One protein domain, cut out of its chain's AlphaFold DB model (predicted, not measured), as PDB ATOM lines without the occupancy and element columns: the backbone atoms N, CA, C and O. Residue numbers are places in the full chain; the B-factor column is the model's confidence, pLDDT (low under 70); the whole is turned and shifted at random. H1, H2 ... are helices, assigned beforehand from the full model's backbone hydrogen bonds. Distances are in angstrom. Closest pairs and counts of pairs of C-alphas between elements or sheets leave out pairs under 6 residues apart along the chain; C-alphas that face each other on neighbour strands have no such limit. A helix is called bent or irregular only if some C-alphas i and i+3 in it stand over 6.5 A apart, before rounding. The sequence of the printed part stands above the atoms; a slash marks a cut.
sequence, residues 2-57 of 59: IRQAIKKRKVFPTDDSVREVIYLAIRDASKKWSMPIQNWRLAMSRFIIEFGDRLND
ATOM      1  N   ILE A   2     129.654 121.915 119.459       83.62
ATOM      2  CA  ILE A   2     130.947 121.238 119.701       83.62
ATOM      3  C   ILE A   2     131.119 120.799 121.168       83.62
ATOM      4  O   ILE A   2     131.358 119.626 121.438       83.62
ATOM      5  N   ARG A   3     130.863 121.691 122.139       84.62
ATOM      6  CA  ARG A   3     130.887 121.340 123.576       84.62
ATOM      7  C   ARG A   3     129.951 120.176 123.927       84.62
ATOM      8  O   ARG A   3     130.288 119.359 124.773       84.62
ATOM      9  N   GLN A   4     128.791 120.087 123.273       84.75
ATOM     10  CA  GLN A   4     127.834 119.000 123.489       84.75
ATOM     11  C   GLN A   4     128.335 117.674 122.897       84.75
ATOM     12  O   GLN A   4     128.163 116.634 123.526       84.75
ATOM     13  N   ALA A   5     128.975 117.716 121.724       81.50
ATOM     14  CA  ALA A   5     129.585 116.546 121.094       81.50
ATOM     15  C   ALA A   5     130.729 115.972 121.950       81.50
ATOM     16  O   ALA A   5     130.803 114.762 122.150       81.50
ATOM     17  N   ILE A   6     131.549 116.845 122.543       82.69
ATOM     18  CA  ILE A   6     132.676 116.455 123.403       82.69
ATOM     19  C   ILE A   6     132.196 115.987 124.787       82.69
ATOM     20  O   ILE A   6     132.734 115.036 125.339       82.69
ATOM     21  N   LYS A   7     131.126 116.565 125.352       81.31
ATOM     22  CA  LYS A   7     130.632 116.197 126.697       81.31
ATOM     23  C   LYS A   7     130.255 114.710 126.832       81.31
ATOM     24  O   LYS A   7     130.339 114.172 127.934       81.31
ATOM     25  N   LYS A   8     129.855 114.049 125.737       74.69
ATOM     26  CA  LYS A   8     129.555 112.603 125.705       74.69
ATOM     27  C   LYS A   8     130.804 111.712 125.778       74.69
ATOM     28  O   LYS A   8     130.672 110.560 126.174       74.69
ATOM     29  N   ARG A   9     131.990 112.214 125.414       73.75
ATOM     30  CA  ARG A   9     133.263 111.476 125.441       73.75
ATOM     31  C   ARG A   9     134.318 112.318 126.157       73.75
ATOM     32  O   ARG A   9     134.915 113.210 125.570       73.75
ATOM     33  N   LYS A  10     134.513 112.059 127.454       71.25
ATOM     34  CA  LYS A  10     135.477 112.804 128.289       71.25
ATOM     35  C   LYS A  10     136.937 112.405 128.059       71.25
ATOM     36  O   LYS A  10     137.815 113.188 128.392       71.25
ATOM     37  N   VAL A  11     137.185 111.209 127.527       83.62
ATOM     38  CA  VAL A  11     138.529 110.688 127.260       83.62
ATOM     39  C   VAL A  11     138.584 110.248 125.807       83.62
ATOM     40  O   VAL A  11     137.683 109.551 125.333       83.62
ATOM     41  N   PHE A  12     139.634 110.678 125.118       87.12
ATOM     42  CA  PHE A  12     139.919 110.304 123.744       87.12
ATOM     43  C   PHE A  12     141.226 109.509 123.699       87.12
ATOM     44  O   PHE A  12     142.159 109.863 124.417       87.12
ATOM     45  N   PRO A  13     141.291 108.436 122.896       89.19
ATOM     46  CA  PRO A  13     142.478 107.590 122.809       89.19
ATOM     47  C   PRO A  13     143.648 108.264 122.077       89.19
ATOM     48  O   PRO A  13     144.794 107.961 122.382       89.19
ATOM     49  N   THR A  14     143.376 109.169 121.129       92.56
ATOM     50  CA  THR A  14     144.394 109.912 120.363       92.56
ATOM     51  C   THR A  14     143.908 111.317 120.009       92.56
ATOM     52  O   THR A  14     142.699 111.549 119.895       92.56
ATOM     53  N   ASP A  15     144.830 112.248 119.758       89.69
ATOM     54  CA  ASP A  15     144.495 113.618 119.337       89.69
ATOM     55  C   ASP A  15     143.724 113.659 118.008       89.69
ATOM     56  O   ASP A  15     142.802 114.462 117.840       89.69
ATOM     57  N   ASP A  16     144.031 112.753 117.078       93.44
ATOM     58  CA  ASP A  16     143.327 112.677 115.794       93.44
ATOM     59  C   ASP A  16     141.851 112.307 115.968       93.44
ATOM     60  O   ASP A  16     140.983 112.883 115.307       93.44
ATOM     61  N   SER A  17     141.534 111.444 116.939       90.06
ATOM     62  CA  SER A  17     140.141 111.108 117.257       90.06
ATOM     63  C   SER A  17     139.348 112.312 117.790       90.06
ATOM     64  O   SER A  17     138.147 112.432 117.536       90.06
ATOM     65  N   VAL A  18     140.010 113.255 118.475       89.38
ATOM     66  CA  VAL A  18     139.392 114.518 118.912       89.38
ATOM     67  C   VAL A  18     139.101 115.406 117.704       89.38
ATOM     68  O   VAL A  18     138.000 115.954 117.588       89.38
ATOM     69  N   ARG A  19     140.070 115.535 116.789       92.19
ATOM     70  CA  ARG A  19     139.937 116.349 115.570       92.19
ATOM     71  C   ARG A  19     138.783 115.871 114.702       92.19
ATOM     72  O   ARG A  19     138.001 116.695 114.233       92.19
ATOM     73  N   GLU A  20     138.627 114.562 114.548       92.38
ATOM     74  CA  GLU A  20     137.539 113.986 113.764       92.38
ATOM     75  C   GLU A  20     136.164 114.302 114.371       92.38
ATOM     76  O   GLU A  20     135.250 114.735 113.667       92.38
ATOM     77  N   VAL A  21     136.017 114.195 115.696       91.50
ATOM     78  CA  VAL A  21     134.762 114.562 116.376       91.50
ATOM     79  C   VAL A  21     134.440 116.048 116.212       91.50
ATOM     80  O   VAL A  21     133.276 116.403 115.996       91.50
ATOM     81  N   ILE A  22     135.445 116.922 116.281       91.38
ATOM     82  CA  ILE A  22     135.264 118.359 116.036       91.38
ATOM     83  C   ILE A  22     134.843 118.603 114.584       91.38
ATOM     84  O   ILE A  22     133.869 119.321 114.351       91.38
ATOM     85  N   TYR A  23     135.520 117.973 113.623       93.88
ATOM     86  CA  TYR A  23     135.195 118.072 112.202       93.88
ATOM     87  C   TYR A  23     133.745 117.660 111.925       93.88
ATOM     88  O   TYR A  23     132.992 118.416 111.309       93.88
ATOM     89  N   LEU A  24     133.313 116.508 112.444       93.56
ATOM     90  CA  LEU A  24     131.943 116.022 112.280       93.56
ATOM     91  C   LEU A  24     130.921 116.980 112.903       93.56
ATOM     92  O   LEU A  24     129.901 117.283 112.281       93.56
ATOM     93  N   ALA A  25     131.211 117.517 114.091       92.94
ATOM     94  CA  ALA A  25     130.336 118.479 114.754       92.94
ATOM     95  C   ALA A  25     130.198 119.795 113.966       92.94
ATOM     96  O   ALA A  25     129.100 120.353 113.907       92.94
ATOM     97  N   ILE A  26     131.284 120.290 113.361       94.06
ATOM     98  CA  ILE A  26     131.265 121.478 112.495       94.06
ATOM     99  C   ILE A  26     130.496 121.178 111.211       94.06
ATOM    100  O   ILE A  26     129.626 121.959 110.833       94.06
ATOM    101  N   ARG A  27     130.753 120.032 110.572       94.38
ATOM    102  CA  ARG A  27     130.067 119.616 109.343       94.38
ATOM    103  C   ARG A  27     128.553 119.546 109.538       94.38
ATOM    104  O   ARG A  27     127.799 120.042 108.706       94.38
ATOM    105  N   ASP A  28     128.097 118.972 110.647       93.06
ATOM    106  CA  ASP A  28     126.666 118.882 110.948       93.06
ATOM    107  C   ASP A  28     126.051 120.226 111.355       93.06
ATOM    108  O   ASP A  28     124.886 120.483 111.044       93.06
ATOM    109  N   ALA A  29     126.816 121.109 112.007       92.12
ATOM    110  CA  ALA A  29     126.381 122.481 112.258       92.12
ATOM    111  C   ALA A  29     126.246 123.275 110.949       92.12
ATOM    112  O   ALA A  29     125.234 123.942 110.745       92.12
ATOM    113  N   SER A  30     127.211 123.134 110.036       93.50
ATOM    114  CA  SER A  30     127.241 123.824 108.744       93.50
ATOM    115  C   SER A  30     126.033 123.491 107.871       93.50
ATOM    116  O   SER A  30     125.530 124.373 107.188       93.50
ATOM    117  N   LYS A  31     125.507 122.259 107.929       93.69
ATOM    118  CA  LYS A  31     124.273 121.879 107.211       93.69
ATOM    119  C   LYS A  31     123.057 122.721 107.609       93.69
ATOM    120  O   LYS A  31     122.111 122.829 106.839       93.69
ATOM    121  N   LYS A  32     123.057 123.287 108.819       92.31
ATOM    122  CA  LYS A  32     121.961 124.119 109.337       92.31
ATOM    123  C   LYS A  32     122.135 125.600 109.000       92.31
ATOM    124  O   LYS A  32     121.210 126.375 109.219       92.31
ATOM    125  N   TRP A  33     123.292 126.007 108.478       91.69
ATOM    126  CA  TRP A  33     123.570 127.382 108.059       91.69
ATOM    127  C   TRP A  33     123.083 127.631 106.628       91.69
ATOM    128  O   TRP A  33     123.849 128.008 105.751       91.69
ATOM    129  N   SER A  34     121.797 127.381 106.385       90.44
ATOM    130  CA  SER A  34     121.160 127.593 105.078       90.44
ATOM    131  C   SER A  34     120.552 128.987 104.918       90.44
ATOM    132  O   SER A  34     120.151 129.364 103.819       90.44
ATOM    133  N   MET A  35     120.451 129.749 106.008       91.19
ATOM    134  CA  MET A  35     119.864 131.084 105.985       91.19
ATOM    135  C   MET A  35     120.783 132.055 105.231       91.19
ATOM    136  O   MET A  35     121.951 132.185 105.608       91.19
ATOM    137  N   PRO A  36     120.280 132.768 104.207       89.38
ATOM    138  CA  PRO A  36     121.058 133.795 103.533       89.38
ATOM    139  C   PRO A  36     121.362 134.951 104.492       89.38
ATOM    140  O   PRO A  36     120.552 135.300 105.355       89.38
ATOM    141  N   ILE A  37     122.534 135.564 104.326       91.69
ATOM    142  CA  ILE A  37     122.944 136.715 105.135       91.69
ATOM    143  C   ILE A  37     122.021 137.894 104.814       91.69
ATOM    144  O   ILE A  37     121.926 138.346 103.670       91.69
ATOM    145  N   GLN A  38     121.336 138.405 105.835       92.50
ATOM    146  CA  GLN A  38     120.435 139.541 105.680       92.50
ATOM    147  C   GLN A  38     121.211 140.790 105.250       92.50
ATOM    148  O   GLN A  38     122.277 141.088 105.780       92.50
ATOM    149  N   ASN A  39     120.653 141.532 104.289       93.00
ATOM    150  CA  ASN A  39     121.225 142.778 103.769       93.00
ATOM    151  C   ASN A  39     122.646 142.643 103.190       93.00
ATOM    152  O   ASN A  39     123.373 143.636 103.111       93.00
ATOM    153  N   TRP A  40     123.030 141.445 102.727       92.12
ATOM    154  CA  TRP A  40     124.374 141.185 102.200       92.12
ATOM    155  C   TRP A  40     124.794 142.152 101.088       92.12
ATOM    156  O   TRP A  40     125.930 142.610 101.067       92.12
ATOM    157  N   ARG A  41     123.863 142.551 100.213       90.38
ATOM    158  CA  ARG A  41     124.147 143.509  99.132       90.38
ATOM    159  C   ARG A  41     124.607 144.873  99.657       90.38
ATOM    160  O   ARG A  41     125.549 145.440  99.123       90.38
ATOM    161  N   LEU A  42     123.960 145.386 100.705       94.44
ATOM    162  CA  LEU A  42     124.325 146.668 101.311       94.44
ATOM    163  C   LEU A  42     125.665 146.569 102.049       94.44
ATOM    164  O   LEU A  42     126.477 147.488 101.966       94.44
ATOM    165  N   ALA A  43     125.903 145.456 102.747       93.19
ATOM    166  CA  ALA A  43     127.190 145.184 103.383       93.19
ATOM    167  C   ALA A  43     128.321 145.118 102.342       93.19
ATOM    168  O   ALA A  43     129.359 145.746 102.529       93.19
ATOM    169  N   MET A  44     128.079 144.457 101.207       90.56
ATOM    170  CA  MET A  44     129.036 144.365 100.106       90.56
ATOM    171  C   MET A  44     129.394 145.740  99.533       90.56
ATOM    172  O   MET A  44     130.569 146.025  99.334       90.56
ATOM    173  N   SER A  45     128.417 146.635  99.341       91.44
ATOM    174  CA  SER A  45     128.704 148.009  98.903       91.44
ATOM    175  C   SER A  45     129.639 148.752  99.864       91.44
ATOM    176  O   SER A  45     130.491 149.507  99.411       91.44
ATOM    177  N   ARG A  46     129.524 148.522 101.180       93.00
ATOM    178  CA  ARG A  46     130.443 149.107 102.171       93.00
ATOM    179  C   ARG A  46     131.835 148.486 102.087       93.00
ATOM    180  O   ARG A  46     132.812 149.224 102.093       93.00
ATOM    181  N   PHE A  47     131.924 147.163 101.940       91.75
ATOM    182  CA  PHE A  47     133.210 146.480 101.791       91.75
ATOM    183  C   PHE A  47     133.968 146.911 100.539       91.75
ATOM    184  O   PHE A  47     135.176 147.081 100.604       91.75
ATOM    185  N   ILE A  48     133.270 147.146  99.428       90.25
ATOM    186  CA  ILE A  48     133.890 147.655  98.200       90.25
ATOM    187  C   ILE A  48     134.459 149.065  98.408       90.25
ATOM    188  O   ILE A  48     135.529 149.364  97.897       90.25
ATOM    189  N   ILE A  49     133.784 149.929  99.169       91.06
ATOM    190  CA  ILE A  49     134.286 151.285  99.448       91.06
ATOM    191  C   ILE A  49     135.506 151.241 100.379       91.06
ATOM    192  O   ILE A  49     136.473 151.959 100.154       91.06
ATOM    193  N   GLU A  50     135.463 150.415 101.426       91.81
ATOM    194  CA  GLU A  50     136.494 150.390 102.474       91.81
ATOM    195  C   GLU A  50     137.713 149.526 102.108       91.81
ATOM    196  O   GLU A  50     138.834 149.815 102.522       91.81
ATOM    197  N   PHE A  51     137.507 148.479 101.308       90.31
ATOM    198  CA  PHE A  51     138.522 147.482 100.955       90.31
ATOM    199  C   PHE A  51     138.620 147.236  99.444       90.31
ATOM    200  O   PHE A  51     139.125 146.189  99.035       90.31
ATOM    201  N   GLY A  52     138.147 148.171  98.611       82.06
ATOM    202  CA  GLY A  52     138.105 148.031  97.150       82.06
ATOM    203  C   GLY A  52     139.435 147.599  96.535       82.06
ATOM    204  O   GLY A  52     139.465 146.673  95.730       82.06
ATOM    205  N   ASP A  53     140.543 148.156  97.025       84.00
ATOM    206  CA  ASP A  53     141.897 147.820  96.565       84.00
ATOM    207  C   ASP A  53     142.273 146.342  96.773       84.00
ATOM    208  O   ASP A  53     143.094 145.812  96.036       84.00
ATOM    209  N   ARG A  54     141.672 145.653  97.755       82.31
ATOM    210  CA  ARG A  54     141.888 144.214  98.020       82.31
ATOM    211  C   ARG A  54     140.880 143.315  97.309       82.31
ATOM    212  O   ARG A  54     141.098 142.110  97.212       82.31
ATOM    213  N   LEU A  55     139.748 143.877  96.891       74.31
ATOM    214  CA  LEU A  55     138.659 143.148  96.239       74.31
ATOM    215  C   LEU A  55     138.788 143.147  94.712       74.31
ATOM    216  O   LEU A  55     138.215 142.269  94.076       74.31
ATOM    217  N   ASN A  56     139.562 144.072  94.132       61.66
ATOM    218  CA  ASN A  56     139.804 144.147  92.686       61.66
ATOM    219  C   ASN A  56     140.472 142.891  92.095       61.66
ATOM    220  O   ASN A  56     140.246 142.598  90.928       61.66
ATOM    221  N   ASP A  57     141.233 142.124  92.880       63.06
ATOM    222  CA  ASP A  57     141.878 140.884  92.412       63.06
ATOM    223  C   ASP A  57     140.935 139.659  92.420       63.06
ATOM    224  O   ASP A  57     141.311 138.567  91.983       63.06
TER     225      ASP A  57
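What this domain is: This is residues 2 to 57 of the 59 residues of the protein "Putative transposase" of Yersinia pseudotuberculosis serotype I (strain IP32953) (UniProt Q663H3). The model is an open arch: the long helix H2, with the short helix H1 packed on its residues 21 to 26, makes one leg, and H3 makes the other leg, with no contact between H3 and either of them. Residues 31 to 39 span between the legs. The printed part has 56 residues with three named helices, H1, H2 and H3 in chain order, and no named strand; the class is all helix. The whole is extended, with a radius of gyration of the C-alphas of 18.7 A and spans of 50 by 24 by 14 A.

Where its parts are: Find C-alpha 15 at (144.495, 113.618, 119.337); from there H2, residues 15 to 30, runs 22.7 A to C-alpha 30. Look before it for H1, residues 2 to 7, which begins at (130.947, 121.238, 119.701) and is 8.6 A long. Then go on to H3, residues 40 to 55, which is 15.6 A long and ends at (138.659, 143.148, 96.239). H3 is irregular, with C-alphas 50 and 53 at 8.4 A, and has a kink of 73 degrees near residue 49.

How they stand to each other: Look at Ile 2 and Ala 25: their C-alphas, the closest of H1 and H2, are 5.7 A apart. H1 touches H2 at residues 21 to 26 of H2 alone, at a steep tilt of 50 degrees, opposite ways. H3 is apart from H1 and from H2. In H1 and H2 every O i to N i+4 pair is within hydrogen-bond range; in H3, 10 of 12 are.

The domain as a whole: The C-alphas farthest apart, of Pro 13 and Ile 49, are 50.2 A from each other. Residues 30 to 46 stand free, of which 40 to 46 belong to H3, and so do residues 49 to 54 of H3. Both links are short, and the printed part has no cut. The mean pLDDT of the printed part is 87.9; look for values under 70 at residues 56 to 57.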